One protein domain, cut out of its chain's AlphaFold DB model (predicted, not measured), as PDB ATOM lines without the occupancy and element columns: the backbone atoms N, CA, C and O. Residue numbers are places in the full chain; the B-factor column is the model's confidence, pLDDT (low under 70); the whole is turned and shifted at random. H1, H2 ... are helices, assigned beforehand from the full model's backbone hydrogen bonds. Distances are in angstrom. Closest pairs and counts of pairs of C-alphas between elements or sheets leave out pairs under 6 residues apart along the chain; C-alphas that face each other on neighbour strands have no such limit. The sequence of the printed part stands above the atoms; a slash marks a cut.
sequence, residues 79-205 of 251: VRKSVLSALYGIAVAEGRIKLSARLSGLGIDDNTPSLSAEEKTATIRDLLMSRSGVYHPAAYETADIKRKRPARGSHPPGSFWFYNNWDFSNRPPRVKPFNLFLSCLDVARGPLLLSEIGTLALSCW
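This is residues 79 to 205 of the 251 residues of the protein "Beta-lactamase" of Rhizobium sp. SJZ105 (UniProt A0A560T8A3). With little regular structure, the domain is a lobe mostly of loops, residues 98 to 168, holding the short helices H2 and H3; beside it H1 and H4 cross at about a right angle, and residues 194 to 204, with H5, stick out. Of 127 printed residues, 42 are in five named helices, H1 to H5 in order, with no named strand: all helix. The whole is compact, radius of gyration of the C-alphas 14.9 A, spanning 43 by 32 by 25 A.

H1, residues 79 to 93, and H4, residues 179 to 189, touch about perpendicular at 88 degrees; their closest C-alphas, Leu 87 and Cys 184, are 5.5 A apart. H2, residues 124 to 128, is close to H1 but not clearly touching, closest C-alphas Ser 85 and Leu 128, 6.9 A. H3, residues 143 to 148, and H5, residues 199 to 203, touch no helix. Every O i to N i+4 pair is within hydrogen-bond range in H1, H2, H3 and H5; H4 has 6 of 7.

H1 runs 22.0 A from C-alpha 79 (143.205, 188.374, 46.578); H4 measures 15.1 A. H5 ends at C-alpha 203 (160.957, 188.941, 50.494).

The printed part has no cut. Links H1 to H2, H2 to H3 and H3 to H4 are long. Residues 169 to 205 have pLDDT under 70.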
ATOM      1  N   VAL A  79     143.103 187.977  48.003       84.50
ATOM      2  CA  VAL A  79     143.205 188.374  46.578       84.50
ATOM      3  C   VAL A  79     144.362 187.645  45.886       84.50
ATOM      4  O   VAL A  79     144.269 187.284  44.715       84.50
ATOM      5  N   ARG A  80     145.422 187.311  46.639       82.38
ATOM      6  CA  ARG A  80     146.542 186.483  46.166       82.38
ATOM      7  C   ARG A  80     146.087 185.171  45.514       82.38
ATOM      8  O   ARG A  80     146.752 184.706  44.595       82.38
ATOM      9  N   LYS A  81     144.997 184.557  45.988       82.12
ATOM     10  CA  LYS A  81     144.525 183.256  45.487       82.12
ATOM     11  C   LYS A  81     144.081 183.344  44.026       82.12
ATOM     12  O   LYS A  81     144.435 182.471  43.246       82.12
ATOM     13  N   SER A  82     143.411 184.430  43.639       84.00
ATOM     14  CA  SER A  82     143.013 184.667  42.246       84.00
ATOM     15  C   SER A  82     144.221 184.869  41.333       84.00
ATOM     16  O   SER A  82     144.264 184.306  40.245       84.00
ATOM     17  N   VAL A  83     145.238 185.605  41.801       83.19
ATOM     18  CA  VAL A  83     146.504 185.766  41.062       83.19
ATOM     19  C   VAL A  83     147.186 184.412  40.873       83.19
ATOM     20  O   VAL A  83     147.596 184.075  39.768       83.19
ATOM     21  N   LEU A  84     147.257 183.600  41.933       83.06
ATOM     22  CA  LEU A  84     147.810 182.250  41.852       83.06
ATOM     23  C   LEU A  84     147.017 181.378  40.866       83.06
ATOM     24  O   LEU A  84     147.623 180.718  40.030       83.06
ATOM     25  N   SER A  85     145.685 181.417  40.917       84.38
ATOM     26  CA  SER A  85     144.802 180.683  40.003       84.38
ATOM     27  C   SER A  85     145.057 181.047  38.533       84.38
ATOM     28  O   SER A  85     145.196 180.159  37.693       84.38
ATOM     29  N   ALA A  86     145.245 182.337  38.224       85.62
ATOM     30  CA  ALA A  86     145.612 182.784  36.879       85.62
ATOM     31  C   ALA A  86     146.969 182.219  36.418       85.62
ATOM     32  O   ALA A  86     147.090 181.761  35.281       85.62
ATOM     33  N   LEU A  87     147.974 182.185  37.302       84.75
ATOM     34  CA  LEU A  87     149.281 181.588  36.994       84.75
ATOM     35  C   LEU A  87     149.181 180.081  36.720       84.75
ATOM     36  O   LEU A  87     149.819 179.590  35.789       84.75
ATOM     37  N   TYR A  88     148.340 179.358  37.470       83.31
ATOM     38  CA  TYR A  88     148.026 177.957  37.164       83.31
ATOM     39  C   TYR A  88     147.375 177.818  35.789       83.31
ATOM     40  O   TYR A  88     147.762 176.931  35.036       83.31
ATOM     41  N   GLY A  89     146.429 178.695  35.440       84.88
ATOM     42  CA  GLY A  89     145.784 178.698  34.125       84.88
ATOM     43  C   GLY A  89     146.790 178.799  32.976       84.88
ATOM     44  O   GLY A  89     146.720 178.016  32.030       84.88
ATOM     45  N   ILE A  90     147.780 179.689  33.094       85.12
ATOM     46  CA  ILE A  90     148.850 179.819  32.094       85.12
ATOM     47  C   ILE A  90     149.702 178.543  32.037       85.12
ATOM     48  O   ILE A  90     149.900 177.984  30.962       85.12
ATOM     49  N   ALA A  91     150.157 178.030  33.182       83.50
ATOM     50  CA  ALA A  91     150.975 176.816  33.226       83.50
ATOM     51  C   ALA A  91     150.232 175.564  32.708       83.50
ATOM     52  O   ALA A  91     150.855 174.661  32.145       83.50
ATOM     53  N   VAL A  92     148.908 175.503  32.876       86.56
ATOM     54  CA  VAL A  92     148.042 174.469  32.289       86.56
ATOM     55  C   VAL A  92     147.957 174.632  30.773       86.56
ATOM     56  O   VAL A  92     148.138 173.650  30.056       86.56
ATOM     57  N   ALA A  93     147.746 175.854  30.276       87.31
ATOM     58  CA  ALA A  93     147.705 176.137  28.840       87.31
ATOM     59  C   ALA A  93     149.041 175.825  28.137       87.31
ATOM     60  O   ALA A  93     149.052 175.361  27.001       87.31
ATOM     61  N   GLU A  94     150.167 176.007  28.830       89.31
ATOM     62  CA  GLU A  94     151.504 175.614  28.361       89.31
ATOM     63  C   GLU A  94     151.782 174.102  28.481       89.31
ATOM     64  O   GLU A  94     152.872 173.641  28.140       89.31
ATOM     65  N   GLY A  95     150.839 173.309  29.003       85.56
ATOM     66  CA  GLY A  95     151.001 171.866  29.208       85.56
ATOM     67  C   GLY A  95     151.987 171.487  30.321       85.56
ATOM     68  O   GLY A  95     152.329 170.312  30.466       85.56
ATOM     69  N   ARG A  96     152.440 172.457  31.128       85.69
ATOM     70  CA  ARG A  96     153.404 172.256  32.225       85.69
ATOM     71  C   ARG A  96     152.743 171.685  33.477       85.69
ATOM     72  O   ARG A  96     153.406 171.021  34.270       85.69
ATOM     73  N   ILE A  97     151.444 171.927  33.656       86.12
ATOM     74  CA  ILE A  97     150.642 171.401  34.766       86.12
ATOM     75  C   ILE A  97     149.432 170.643  34.218       86.12
ATOM     76  O   ILE A  97     148.701 171.140  33.368       86.12
ATOM     77  N   LYS A  98     149.177 169.450  34.765       89.00
ATOM     78  CA  LYS A  98     147.942 168.693  34.521       89.00
ATOM     79  C   LYS A  98     147.011 168.853  35.714       89.00
ATOM     80  O   LYS A  98     147.346 168.412  36.807       89.00
ATOM     81  N   LEU A  99     145.823 169.417  35.505       92.00
ATOM     82  CA  LEU A  99     144.835 169.600  36.576       92.00
ATOM     83  C   LEU A  99     144.399 168.281  37.235       92.00
ATOM     84  O   LEU A  99     144.045 168.276  38.408       92.00
ATOM     85  N   SER A 100     144.462 167.168  36.502       95.94
ATOM     86  CA  SER A 100     144.162 165.819  36.994       95.94
ATOM     87  C   SER A 100     145.305 165.165  37.780       95.94
ATOM     88  O   SER A 100     145.138 164.052  38.280       95.94
ATOM     89  N   ALA A 101     146.471 165.814  37.896       92.62
ATOM     90  CA  ALA A 101     147.576 165.285  38.685       92.62
ATOM     91  C   ALA A 101     147.172 165.196  40.162       92.62
ATOM     92  O   ALA A 101     146.683 166.169  40.739       92.62
ATOM     93  N   ARG A 102     147.382 164.019  40.758       94.50
ATOM     94  CA  ARG A 102     147.064 163.727  42.160       94.50
ATOM     95  C   ARG A 102     148.184 164.172  43.093       94.50
ATOM     96  O   ARG A 102     149.349 164.105  42.706       94.50
ATOM     97  N   LEU A 103     147.855 164.511  44.340       91.94
ATOM     98  CA  LEU A 103     148.847 164.858  45.370       91.94
ATOM     99  C   LEU A 103     149.915 163.767  45.534       91.94
ATOM    100  O   LEU A 103     151.105 164.069  45.523       91.94
ATOM    101  N   SER A 104     149.496 162.498  45.584       92.44
ATOM    102  CA  SER A 104     150.392 161.327  45.607       92.44
ATOM    103  C   SER A 104     151.387 161.309  44.449       92.44
ATOM    104  O   SER A 104     152.582 161.141  44.669       92.44
ATOM    105  N   GLY A 105     150.912 161.512  43.217       87.19
ATOM    106  CA  GLY A 105     151.760 161.524  42.022       87.19
ATOM    107  C   GLY A 105     152.728 162.709  41.972       87.19
ATOM    108  O   GLY A 105     153.736 162.648  41.276       87.19
ATOM    109  N   LEU A 106     152.436 163.771  42.723       85.19
ATOM    110  CA  LEU A 106     153.294 164.944  42.869       85.19
ATOM    111  C   LEU A 106     154.258 164.824  44.057       85.19
ATOM    112  O   LEU A 106     155.106 165.694  44.221       85.19
ATOM    113  N   GLY A 107     154.136 163.785  44.892       84.62
ATOM    114  CA  GLY A 107     154.887 163.679  46.144       84.62
ATOM    115  C   GLY A 107     154.497 164.748  47.169       84.62
ATOM    116  O   GLY A 107     155.307 165.102  48.020       84.62
ATOM    117  N   ILE A 108     153.281 165.297  47.068       83.88
ATOM    118  CA  ILE A 108     152.735 166.209  48.073       83.88
ATOM    119  C   ILE A 108     152.301 165.377  49.269       83.88
ATOM    120  O   ILE A 108     151.385 164.555  49.175       83.88
ATOM    121  N   ASP A 109     152.943 165.641  50.396       80.94
ATOM    122  CA  ASP A 109     152.476 165.215  51.702       80.94
ATOM    123  C   ASP A 109     152.391 166.434  52.621       80.94
ATOM    124  O   ASP A 109     152.922 167.507  52.319       80.94
ATOM    125  N   ASP A 110     151.689 166.283  53.734       82.12
ATOM    126  CA  ASP A 110     151.658 167.304  54.769       82.12
ATOM    127  C   ASP A 110     152.554 166.913  55.944       82.12
ATOM    128  O   ASP A 110     152.962 165.761  56.125       82.12
ATOM    129  N   ASN A 111     152.835 167.910  56.769       78.12
ATOM    130  CA  ASN A 111     153.345 167.723  58.114       78.12
ATOM    131  C   ASN A 111     152.478 166.778  58.938       78.12
ATOM    132  O   ASN A 111     151.287 166.667  58.692       78.12
ATOM    133  N   THR A 112     153.042 166.228  60.018       78.88
ATOM    134  CA  THR A 112     152.266 165.469  61.001       78.88
ATOM    135  C   THR A 112     151.040 166.264  61.490       78.88
ATOM    136  O   THR A 112     151.212 167.372  62.010       78.88
ATOM    137  N   PRO A 113     149.823 165.695  61.389       87.44
ATOM    138  CA  PRO A 113     149.530 164.376  60.818       87.44
ATOM    139  C   PRO A 113     149.635 164.367  59.284       87.44
ATOM    140  O   PRO A 113     148.962 165.149  58.632       87.44
ATOM    141  N   SER A 114     150.422 163.454  58.704       90.75
ATOM    142  CA  SER A 114     150.563 163.331  57.243       90.75
ATOM    143  C   SER A 114     149.236 163.008  56.557       90.75
ATOM    144  O   SER A 114     148.303 162.516  57.204       90.75
ATOM    145  N   LEU A 115     149.157 163.248  55.246       93.00
ATOM    146  CA  LEU A 115     147.944 163.007  54.469       93.00
ATOM    147  C   LEU A 115     147.587 161.516  54.442       93.00
ATOM    148  O   LEU A 115     148.452 160.646  54.290       93.00
ATOM    149  N   SER A 116     146.292 161.225  54.551       95.62
ATOM    150  CA  SER A 116     145.748 159.880  54.402       95.62
ATOM    151  C   SER A 116     145.875 159.398  52.952       95.62
ATOM    152  O   SER A 116     146.095 160.181  52.025       95.62
ATOM    153  N   ALA A 117     145.713 158.090  52.732       96.25
ATOM    154  CA  ALA A 117     145.706 157.533  51.380       96.25
ATOM    155  C   ALA A 117     144.613 158.167  50.502       96.25
ATOM    156  O   ALA A 117     144.855 158.427  49.327       96.25
ATOM    157  N   GLU A 118     143.449 158.462  51.085       97.19
ATOM    158  CA  GLU A 118     142.326 159.104  50.404       97.19
ATOM    159  C   GLU A 118     142.609 160.579  50.092       97.19
ATOM    160  O   GLU A 118     142.456 160.998  48.946       97.19
ATOM    161  N   GLU A 119     143.124 161.349  51.056       96.50
ATOM    162  CA  GLU A 119     143.521 162.752  50.859       96.50
ATOM    163  C   GLU A 119     144.576 162.881  49.747       96.50
ATOM    164  O   GLU A 119     144.515 163.785  48.913       96.50
ATOM    165  N   LYS A 120     145.503 161.919  49.650       95.75
ATOM    166  CA  LYS A 120     146.524 161.864  48.591       95.75
ATOM    167  C   LYS A 120     145.964 161.594  47.186       95.75
ATOM    168  O   LYS A 120     146.717 161.699  46.207       95.75
ATOM    169  N   THR A 121     144.682 161.244  47.053       97.56
ATOM    170  CA  THR A 121     144.015 161.095  45.748       97.56
ATOM    171  C   THR A 121     143.469 162.407  45.190       97.56
ATOM    172  O   THR A 121     143.187 162.454  43.991       97.56
ATOM    173  N   ALA A 122     143.385 163.461  46.012       96.88
ATOM    174  CA  ALA A 122     142.961 164.784  45.573       96.88
ATOM    175  C   ALA A 122     143.831 165.288  44.418       96.88
ATOM    176  O   ALA A 122     145.034 165.016  44.348       96.88
ATOM    177  N   THR A 123     143.219 166.019  43.495       95.31
ATOM    178  CA  THR A 123     143.892 166.560  42.313       95.31
ATOM    179  C   THR A 123     144.236 168.038  42.476       95.31
ATOM    180  O   THR A 123     143.694 168.732  43.339       95.31
ATOM    181  N   ILE A 124     145.104 168.561  41.603       91.38
ATOM    182  CA  ILE A 124     145.333 170.014  41.493       91.38
ATOM    183  C   ILE A 124     144.006 170.750  41.270       91.38
ATOM    184  O   ILE A 124     143.777 171.810  41.851       91.38
ATOM    185  N   ARG A 125     143.109 170.175  40.464       94.44
ATOM    186  CA  ARG A 125     141.775 170.724  40.226       94.44
ATOM    187  C   ARG A 125     140.973 170.858  41.526       94.44
ATOM    188  O   ARG A 125     140.361 171.900  41.750       94.44
ATOM    189  N   ASP A 126     141.004 169.840  42.383       95.44
ATOM    190  CA  ASP A 126     140.274 169.848  43.656       95.44
ATOM    191  C   ASP A 126     140.813 170.915  44.613       95.44
ATOM    192  O   ASP A 126     140.023 171.619  45.238       95.44
ATOM    193  N   LEU A 127     142.139 171.098  44.670       92.75
ATOM    194  CA  LEU A 127     142.768 172.184  45.431       92.75
ATOM    195  C   LEU A 127     142.298 173.560  44.937       92.75
ATOM    196  O   LEU A 127     141.802 174.371  45.715       92.75
ATOM    197  N   LEU A 128     142.399 173.824  43.629       90.88
ATOM    198  CA  LEU A 128     142.011 175.118  43.049       90.88
ATOM    199  C   LEU A 128     140.524 175.436  43.264       90.88
ATOM    200  O   LEU A 128     140.147 176.606  43.346       90.88
ATOM    201  N   MET A 129     139.691 174.402  43.396       91.69
ATOM    202  CA  MET A 129     138.262 174.526  43.670       91.69
ATOM    203  C   MET A 129     137.892 174.519  45.157       91.69
ATOM    204  O   MET A 129     136.714 174.675  45.468       91.69
ATOM    205  N   SER A 130     138.845 174.387  46.083       93.50
ATOM    206  CA  SER A 130     138.574 174.241  47.523       93.50
ATOM    207  C   SER A 130     137.731 173.003  47.874       93.50
ATOM    208  O   SER A 130     136.817 173.062  48.703       93.50
ATOM    209  N   ARG A 131     137.981 171.894  47.170       96.12
ATOM    210  CA  ARG A 131     137.241 170.623  47.255       96.12
ATOM    211  C   ARG A 131     138.162 169.434  47.518       96.12
ATOM    212  O   ARG A 131     137.805 168.306  47.204       96.12
ATOM    213  N   SER A 132     139.357 169.652  48.056       95.38
ATOM    214  CA  SER A 132     140.355 168.583  48.215       95.38
ATOM    215  C   SER A 132     139.955 167.487  49.205       95.38
ATOM    216  O   SER A 132     140.514 166.398  49.149       95.38
ATOM    217  N   GLY A 133     139.024 167.766  50.123       95.25
ATOM    218  CA  GLY A 133     138.730 166.885  51.258       95.25
ATOM    219  C   GLY A 133     139.809 166.912  52.350       95.25
ATOM    220  O   GLY A 133     139.702 166.177  53.330       95.25
ATOM    221  N   VAL A 134     140.834 167.766  52.219       94.38
ATOM    222  CA  VAL A 134     141.897 167.926  53.217       94.38
ATOM    223  C   VAL A 134     141.490 168.982  54.241       94.38
ATOM    224  O   VAL A 134     141.414 170.176  53.954       94.38
ATOM    225  N   TYR A 135     141.259 168.539  55.477       93.50
ATOM    226  CA  TYR A 135     140.783 169.387  56.575       93.50
ATOM    227  C   TYR A 135     141.847 169.599  57.653       93.50
ATOM    228  O   TYR A 135     141.572 169.559  58.855       93.50
ATOM    229  N   HIS A 136     143.084 169.836  57.227       90.88
ATOM    230  CA  HIS A 136     144.162 170.193  58.140       90.88
ATOM    231  C   HIS A 136     144.086 171.668  58.554       90.88
ATOM    232  O   HIS A 136     143.638 172.514  57.774       90.88
ATOM    233  N   PRO A 137     144.529 172.011  59.778       88.31
ATOM    234  CA  PRO A 137     144.663 173.400  60.185       88.31
ATOM    235  C   PRO A 137     145.603 174.171  59.255       88.31
ATOM    236  O   PRO A 137     146.728 173.749  58.993       88.31
ATOM    237  N   ALA A 138     145.160 175.339  58.799       82.62
ATOM    238  CA  ALA A 138     145.956 176.223  57.960       82.62
ATOM    239  C   ALA A 138     146.296 177.545  58.659       82.62
ATOM    240  O   ALA A 138     145.601 178.024  59.558       82.62
ATOM    241  N   ALA A 139     147.370 178.190  58.206       76.94
ATOM    242  CA  ALA A 139     147.689 179.541  58.652       76.94
ATOM    243  C   ALA A 139     146.587 180.534  58.230       76.94
ATOM    244  O   ALA A 139     145.956 180.389  57.179       76.94
ATOM    245  N   TYR A 140     146.403 181.586  59.032       78.44
ATOM    246  CA  TYR A 140     145.468 182.689  58.762       78.44
ATOM    247  C   TYR A 140     143.990 182.277  58.630       78.44
ATOM    248  O   TYR A 140     143.216 182.952  57.951       78.44
ATOM    249  N   GLU A 141     143.583 181.172  59.253       81.44
ATOM    250  CA  GLU A 141     142.164 180.845  59.418       81.44
ATOM    251  C   GLU A 141     141.497 181.772  60.439       81.44
ATOM    252  O   GLU A 141     142.051 182.038  61.511       81.44
ATOM    253  N   THR A 142     140.276 182.209  60.134       84.69
ATOM    254  CA  THR A 142     139.411 182.892  61.102       84.69
ATOM    255  C   THR A 142     138.791 181.905  62.086       84.69
ATOM    256  O   THR A 142     138.778 180.692  61.857       84.69
ATOM    257  N   ALA A 143     138.253 182.419  63.194       88.31
ATOM    258  CA  ALA A 143     137.533 181.602  64.168       88.31
ATOM    259  C   ALA A 143     136.336 180.871  63.532       88.31
ATOM    260  O   ALA A 143     136.093 179.705  63.838       88.31
ATOM    261  N   ASP A 144     135.635 181.527  62.602       86.62
ATOM    262  CA  ASP A 144     134.530 180.934  61.847       86.62
ATOM    263  C   ASP A 144     134.972 179.736  60.994       86.62
ATOM    264  O   ASP A 144     134.363 178.671  61.085       86.62
ATOM    265  N   ILE A 145     136.080 179.868  60.250       87.19
ATOM    266  CA  ILE A 145     136.638 178.772  59.440       87.19
ATOM    267  C   ILE A 145     137.032 177.593  60.333       87.19
ATOM    268  O   ILE A 145     136.699 176.454  60.024       87.19
ATOM    269  N   LYS A 146     137.692 177.854  61.467       89.50
ATOM    270  CA  LYS A 146     138.080 176.796  62.415       89.50
ATOM    271  C   LYS A 146     136.869 176.051  62.967       89.50
ATOM    272  O   LYS A 146     136.905 174.829  63.051       89.50
ATOM    273  N   ARG A 147     135.809 176.781  63.328       92.19
ATOM    274  CA  ARG A 147     134.575 176.216  63.890       92.19
ATOM    275  C   ARG A 147     133.790 175.398  62.866       92.19
ATOM    276  O   ARG A 147     133.205 174.386  63.227       92.19
ATOM    277  N   LYS A 148     133.763 175.843  61.609       92.94
ATOM    278  CA  LYS A 148     133.037 175.186  60.511       92.94
ATOM    279  C   LYS A 148     133.853 174.114  59.794       92.94
ATOM    280  O   LYS A 148     133.329 173.505  58.864       92.94
ATOM    281  N   ARG A 149     135.119 173.899  60.175       94.06
ATOM    282  CA  ARG A 149     135.973 172.908  59.525       94.06
ATOM    283  C   ARG A 149     135.330 171.523  59.646       94.06
ATOM    284  O   ARG A 149     135.092 171.088  60.775       94.06
ATOM    285  N   PRO A 150     135.076 170.824  58.528       95.81
ATOM    286  CA  PRO A 150     134.555 169.469  58.588       95.81
ATOM    287  C   PRO A 150     135.522 168.529  59.313       95.81
ATOM    288  O   PRO A 150     136.733 168.769  59.380       95.81
ATOM    289  N   ALA A 151     134.987 167.432  59.844       96.44
ATOM    290  CA  ALA A 151     135.814 166.381  60.420       96.44
ATOM    291  C   ALA A 151     136.717 165.768  59.337       96.44
ATOM    292  O   ALA A 151     136.289 165.565  58.198       96.44
ATOM    293  N   ARG A 152     137.968 165.457  59.674       95.00
ATOM    294  CA  ARG A 152     138.902 164.818  58.738       95.00
ATOM    295  C   ARG A 152     138.329 163.489  58.226       95.00
ATOM    296  O   ARG A 152     137.830 162.704  59.025       95.00
ATOM    297  N   GLY A 153     138.387 163.259  56.913       95.12
ATOM    298  CA  GLY A 153     137.823 162.061  56.273       95.12
ATOM    299  C   GLY A 153     136.293 162.052  56.132       95.12
ATOM    300  O   GLY A 153     135.734 161.050  55.711       95.12
ATOM    301  N   SER A 154     135.593 163.146  56.461       97.19
ATOM    302  CA  SER A 154     134.126 163.226  56.301       97.19
ATOM    303  C   SER A 154     133.657 163.318  54.847       97.19
ATOM    304  O   SER A 154     132.493 163.045  54.563       97.19
ATOM    305  N   HIS A 155     134.543 163.713  53.931       97.38
ATOM    306  CA  HIS A 155     134.218 163.922  52.528       97.38
ATOM    307  C   HIS A 155     135.387 163.478  51.635       97.38
ATOM    308  O   HIS A 155     136.504 163.953  51.858       97.38
ATOM    309  N   PRO A 156     135.142 162.647  50.605       96.81
ATOM    310  CA  PRO A 156     136.160 162.316  49.615       96.81
ATOM    311  C   PRO A 156     136.551 163.553  48.782       96.81
ATOM    312  O   PRO A 156     135.740 164.484  48.639       96.81
ATOM    313  N   PRO A 157     137.751 163.572  48.174       97.56
ATOM    314  CA  PRO A 157     138.155 164.636  47.262       97.56
ATOM    315  C   PRO A 157     137.147 164.862  46.132       97.56
ATOM    316  O   PRO A 157     136.541 163.931  45.603       97.56
ATOM    317  N   GLY A 158     136.934 166.124  45.784       96.12
ATOM    318  CA  GLY A 158     135.983 166.556  44.773       96.12
ATOM    319  C   GLY A 158     134.525 166.562  45.233       96.12
ATOM    320  O   GLY A 158     133.698 167.118  44.519       96.12
ATOM    321  N   SER A 159     134.161 166.027  46.404       96.75
ATOM    322  CA  SER A 159     132.740 165.859  46.776       96.75
ATOM    323  C   SER A 159     132.118 167.038  47.526       96.75
ATOM    324  O   SER A 159     130.923 167.289  47.378       96.75
ATOM    325  N   PHE A 160     132.911 167.789  48.293       97.06
ATOM    326  CA  PHE A 160     132.412 168.846  49.170       97.06
ATOM    327  C   PHE A 160     133.260 170.107  49.056       97.06
ATOM    328  O   PHE A 160     134.487 170.043  49.054       97.06
ATOM    329  N   TRP A 161     132.597 171.259  48.956       96.19
ATOM    330  CA  TRP A 161     133.266 172.553  48.937       96.19
ATOM    331  C   TRP A 161     133.413 173.089  50.356       96.19
ATOM    332  O   TRP A 161     132.426 173.290  51.062       96.19
ATOM    333  N   PHE A 162     134.648 173.376  50.753       92.62
ATOM    334  CA  PHE A 162     134.941 174.054  52.006       92.62
ATOM    335  C   PHE A 162     136.090 175.026  51.792       92.62
ATOM    336  O   PHE A 162     137.220 174.603  51.535       92.62
ATOM    337  N   TYR A 163     135.812 176.324  51.935       88.75
ATOM    338  CA  TYR A 163     136.850 177.345  51.882       88.75
ATOM    339  C   TYR A 163     137.869 177.121  53.003       88.75
ATOM    340  O   TYR A 163     137.612 177.412  54.173       88.75
ATOM    341  N   ASN A 164     139.050 176.639  52.634       84.56
ATOM    342  CA  ASN A 164     140.158 176.436  53.551       84.56
ATOM    343  C   ASN A 164     141.420 177.063  52.967       84.56
ATOM    344  O   ASN A 164     141.637 177.071  51.760       84.56
ATOM    345  N   ASN A 165     142.272 177.623  53.823       84.06
ATOM    346  CA  ASN A 165     143.524 178.193  53.342       84.06
ATOM    347  C   ASN A 165     144.529 177.107  52.934       84.06
ATOM    348  O   ASN A 165     145.469 177.454  52.228       84.06
ATOM    349  N   TRP A 166     144.374 175.851  53.367       88.81
ATOM    350  CA  TRP A 166     145.337 174.774  53.112       88.81
ATOM    351  C   TRP A 166     145.495 174.497  51.610       88.81
ATOM    352  O   TRP A 166     146.628 174.476  51.117       88.81
ATOM    353  N   ASP A 167     144.371 174.432  50.894       88.44
ATOM    354  CA  ASP A 167     144.275 174.185  49.450       88.44
ATOM    355  C   ASP A 167     145.019 175.233  48.613       88.44
ATOM    356  O   ASP A 167     145.560 174.937  47.550       88.44
ATOM    357  N   PHE A 168     145.109 176.460  49.129       78.50
ATOM    358  CA  PHE A 168     145.735 177.598  48.452       78.50
ATOM    359  C   PHE A 168     147.068 178.032  49.075       78.50
ATOM    360  O   PHE A 168     147.656 179.027  48.642       78.50
ATOM    361  N   SER A 169     147.501 177.393  50.166       66.56
ATOM    362  CA  SER A 169     148.673 177.838  50.921       66.56
ATOM    363  C   SER A 169     149.955 177.218  50.391       66.56
ATOM    364  O   SER A 169     150.114 175.996  50.362       66.56
ATOM    365  N   ASN A 170     150.913 178.106  50.122       48.44
ATOM    366  CA  ASN A 170     152.273 177.796  49.679       48.44
ATOM    367  C   ASN A 170     153.270 177.712  50.847       48.44
ATOM    368  O   ASN A 170     154.476 177.695  50.622       48.44
ATOM    369  N   ARG A 171     152.804 177.742  52.104       40.88
ATOM    370  CA  ARG A 171     153.720 177.706  53.248       40.88
ATOM    371  C   ARG A 171     154.375 176.323  53.285       40.88
ATOM    372  O   ARG A 171     153.631 175.343  53.334       40.88
ATOM    373  N   PRO A 172     155.714 176.217  53.277       35.25
ATOM    374  CA  PRO A 172     156.340 174.950  53.562       35.25
ATOM    375  C   PRO A 172     156.091 174.681  55.040       35.25
ATOM    376  O   PRO A 172     156.340 175.534  55.899       35.25
ATOM    377  N   PRO A 173     155.663 173.466  55.348       33.56
ATOM    378  CA  PRO A 173     156.424 172.820  56.374       33.56
ATOM    379  C   PRO A 173     156.955 171.526  55.778       33.56
ATOM    380  O   PRO A 173     156.252 170.548  55.591       33.56
ATOM    381  N   ARG A 174     158.204 171.625  55.326       37.50
ATOM    382  CA  ARG A 174     159.080 170.532  54.894       37.50
ATOM    383  C   ARG A 174     158.529 169.451  53.942       37.50
ATOM    384  O   ARG A 174     159.273 168.514  53.741       37.50
ATOM    385  N   VAL A 175     157.361 169.532  53.292       41.41
ATOM    386  CA  VAL A 175     156.994 168.520  52.262       41.41
ATOM    387  C   VAL A 175     155.942 168.941  51.214       41.41
ATOM    388  O   VAL A 175     155.250 168.099  50.657       41.41
ATOM    389  N   LYS A 176     155.832 170.222  50.837       46.84
ATOM    390  CA  LYS A 176     155.195 170.557  49.543       46.84
ATOM    391  C   LYS A 176     156.303 170.630  48.483       46.84
ATOM    392  O   LYS A 176     157.233 171.411  48.690       46.84
ATOM    393  N   PRO A 177     156.262 169.857  47.381       42.44
ATOM    394  CA  PRO A 177     157.236 169.965  46.313       42.44
ATOM    395  C   PRO A 177     157.219 171.402  45.813       42.44
ATOM    396  O   PRO A 177     156.259 171.883  45.209       42.44
ATOM    397  N   PHE A 178     158.331 172.064  46.080       42.25
ATOM    398  CA  PHE A 178     158.706 173.403  45.652       42.25
ATOM    399  C   PHE A 178     158.489 173.613  44.129       42.25
ATOM    400  O   PHE A 178     158.275 174.730  43.666       42.25
ATOM    401  N   ASN A 179     158.421 172.520  43.360       45.69
ATOM    402  CA  ASN A 179     158.295 172.477  41.903       45.69
ATOM    403  C   ASN A 179     156.981 173.037  41.332       45.69
ATOM    404  O   ASN A 179     157.017 173.636  40.261       45.69
ATOM    405  N   LEU A 180     155.832 172.874  42.005       51.28
ATOM    406  CA  LEU A 180     154.545 173.340  41.453       51.28
ATOM    407  C   LEU A 180     154.397 174.867  41.536       51.28
ATOM    408  O   LEU A 180     153.734 175.494  40.717       51.28
ATOM    409  N   PHE A 181     155.036 175.475  42.534       52.25
ATOM    410  CA  PHE A 181     155.086 176.924  42.667       52.25
ATOM    411  C   PHE A 181     156.164 177.534  41.767       52.25
ATOM    412  O   PHE A 181     155.915 178.567  41.150       52.25
ATOM    413  N   LEU A 182     157.327 176.883  41.638       48.72
ATOM    414  CA  LEU A 182     158.373 177.316  40.710       48.72
ATOM    415  C   LEU A 182     157.907 177.291  39.253       48.72
ATOM    416  O   LEU A 182     158.160 178.256  38.541       48.72
ATOM    417  N   SER A 183     157.153 176.274  38.823       50.81
ATOM    418  CA  SER A 183     156.608 176.250  37.460       50.81
ATOM    419  C   SER A 183     155.690 177.448  37.180       50.81
ATOM    420  O   SER A 183     155.761 178.025  36.097       50.81
ATOM    421  N   CYS A 184     154.900 177.889  38.165       49.66
ATOM    422  CA  CYS A 184     154.082 179.103  38.081       49.66
ATOM    423  C   CYS A 184     154.901 180.405  38.199       49.66
ATOM    424  O   CYS A 184     154.530 181.420  37.610       49.66
ATOM    425  N   LEU A 185     156.007 180.415  38.951       48.53
ATOM    426  CA  LEU A 185     156.893 181.581  39.076       48.53
ATOM    427  C   LEU A 185     157.765 181.801  37.837       48.53
ATOM    428  O   LEU A 185     157.993 182.949  37.461       48.53
ATOM    429  N   ASP A 186     158.222 180.729  37.193       48.06
ATOM    430  CA  ASP A 186     158.915 180.793  35.905       48.06
ATOM    431  C   ASP A 186     157.996 181.399  34.843       48.06
ATOM    432  O   ASP A 186     158.419 182.252  34.065       48.06
ATOM    433  N   VAL A 187     156.712 181.027  34.877       47.62
ATOM    434  CA  VAL A 187     155.663 181.666  34.079       47.62
ATOM    435  C   VAL A 187     155.515 183.137  34.455       47.62
ATOM    436  O   VAL A 187     155.530 183.971  33.571       47.62
ATOM    437  N   ALA A 188     155.445 183.514  35.733       42.84
ATOM    438  CA  ALA A 188     155.263 184.919  36.125       42.84
ATOM    439  C   ALA A 188     156.461 185.836  35.780       42.84
ATOM    440  O   ALA A 188     156.308 187.055  35.685       42.84
ATOM    441  N   ARG A 189     157.655 185.260  35.586       42.47
ATOM    442  CA  ARG A 189     158.861 185.963  35.113       42.47
ATOM    443  C   ARG A 189     158.977 186.013  33.580       42.47
ATOM    444  O   ARG A 189     159.772 186.802  33.077       42.47
ATOM    445  N   GLY A 190     158.209 185.199  32.848       43.59
ATOM    446  CA  GLY A 190     158.290 185.034  31.388       43.59
ATOM    447  C   GLY A 190     157.478 186.031  30.541       43.59
ATOM    448  O   GLY A 190     157.867 186.301  29.407       43.59
ATOM    449  N   PRO A 191     156.383 186.617  31.044       41.25
ATOM    450  CA  PRO A 191     155.770 187.809  30.459       41.25
ATOM    451  C   PRO A 191     155.345 188.814  31.543       41.25
ATOM    452  O   PRO A 191     154.512 188.469  32.365       41.25
ATOM    453  N   LEU A 192     155.899 190.040  31.518       39.81
ATOM    454  CA  LEU A 192     155.355 191.363  31.938       39.81
ATOM    455  C   LEU A 192     154.404 191.532  33.164       39.81
ATOM    456  O   LEU A 192     154.008 192.656  33.448       39.81
ATOM    457  N   LEU A 193     154.055 190.498  33.928       39.03
ATOM    458  CA  LEU A 193     152.969 190.491  34.916       39.03
ATOM    459  C   LEU A 193     153.385 191.033  36.290       39.03
ATOM    460  O   LEU A 193     152.523 191.365  37.099       39.03
ATOM    461  N   LEU A 194     154.688 191.115  36.580       38.19
ATOM    462  CA  LEU A 194     155.191 191.379  37.936       38.19
ATOM    463  C   LEU A 194     155.953 192.699  38.109       38.19
ATOM    464  O   LEU A 194     156.474 192.932  39.197       38.19
ATOM    465  N   SER A 195     156.029 193.584  37.110       37.56
ATOM    466  CA  SER A 195     156.879 194.787  37.221       37.56
ATOM    467  C   SER A 195     156.487 195.739  38.366       37.56
ATOM    468  O   SER A 195     157.313 196.549  38.776       37.56
ATOM    469  N   GLU A 196     155.274 195.621  38.922       33.88
ATOM    470  CA  GLU A 196     154.810 196.415  40.074       33.88
ATOM    471  C   GLU A 196     154.524 195.599  41.346       33.88
ATOM    472  O   GLU A 196     154.433 196.162  42.441       33.88
ATOM    473  N   ILE A 197     154.485 194.265  41.254       40.72
ATOM    474  CA  ILE A 197     154.545 193.394  42.434       40.72
ATOM    475  C   ILE A 197     156.017 193.372  42.837       40.72
ATOM    476  O   ILE A 197     156.772 192.482  42.459       40.72
ATOM    477  N   GLY A 198     156.446 194.446  43.510       32.22
ATOM    478  CA  GLY A 198     157.856 194.710  43.766       32.22
ATOM    479  C   GLY A 198     158.579 193.485  44.317       32.22
ATOM    480  O   GLY A 198     157.999 192.682  45.041       32.22
ATOM    481  N   THR A 199     159.872 193.372  44.036       31.84
ATOM    482  CA  THR A 199     160.749 192.271  44.470       31.84
ATOM    483  C   THR A 199     160.720 192.031  45.991       31.84
ATOM    484  O   THR A 199     161.070 190.955  46.460       31.84
ATOM    485  N   LEU A 200     160.217 192.990  46.779       28.06
ATOM    486  CA  LEU A 200     159.972 192.853  48.220       28.06
ATOM    487  C   LEU A 200     158.677 192.093  48.589       28.06
ATOM    488  O   LEU A 200     158.532 191.601  49.705       28.06
ATOM    489  N   ALA A 201     157.731 191.938  47.662       30.11
ATOM    490  CA  ALA A 201     156.641 190.979  47.808       30.11
ATOM    491  C   ALA A 201     157.181 189.542  47.784       30.11
ATOM    492  O   ALA A 201     156.612 188.696  48.461       30.11
ATOM    493  N   LEU A 202     158.315 189.278  47.111       30.50
ATOM    494  CA  LEU A 202     159.039 188.009  47.251       30.50
ATOM    495  C   LEU A 202     159.764 187.896  48.604       30.50
ATOM    496  O   LEU A 202     159.776 186.813  49.179       30.50
ATOM    497  N   SER A 203     160.299 188.985  49.172       26.11
ATOM    498  CA  SER A 203     160.957 188.941  50.494       26.11
ATOM    499  C   SER A 203     159.980 188.802  51.669       26.11
ATOM    500  O   SER A 203     160.355 188.312  52.726       26.11
ATOM    501  N   CYS A 204     158.700 189.153  51.501       29.12
ATOM    502  CA  CYS A 204     157.656 188.766  52.461       29.12
ATOM    503  C   CYS A 204     157.235 187.287  52.333       29.12
ATOM    504  O   CYS A 204     156.391 186.827  53.103       29.12
ATOM    505  N   TRP A 205     157.756 186.567  51.333       35.12
ATOM    506  CA  TRP A 205     157.406 185.181  51.000       35.12
ATOM    507  C   TRP A 205     158.581 184.204  51.158       35.12
ATOM    508  O   TRP A 205     158.366 182.996  51.110       35.12
TER     509      TRP A 205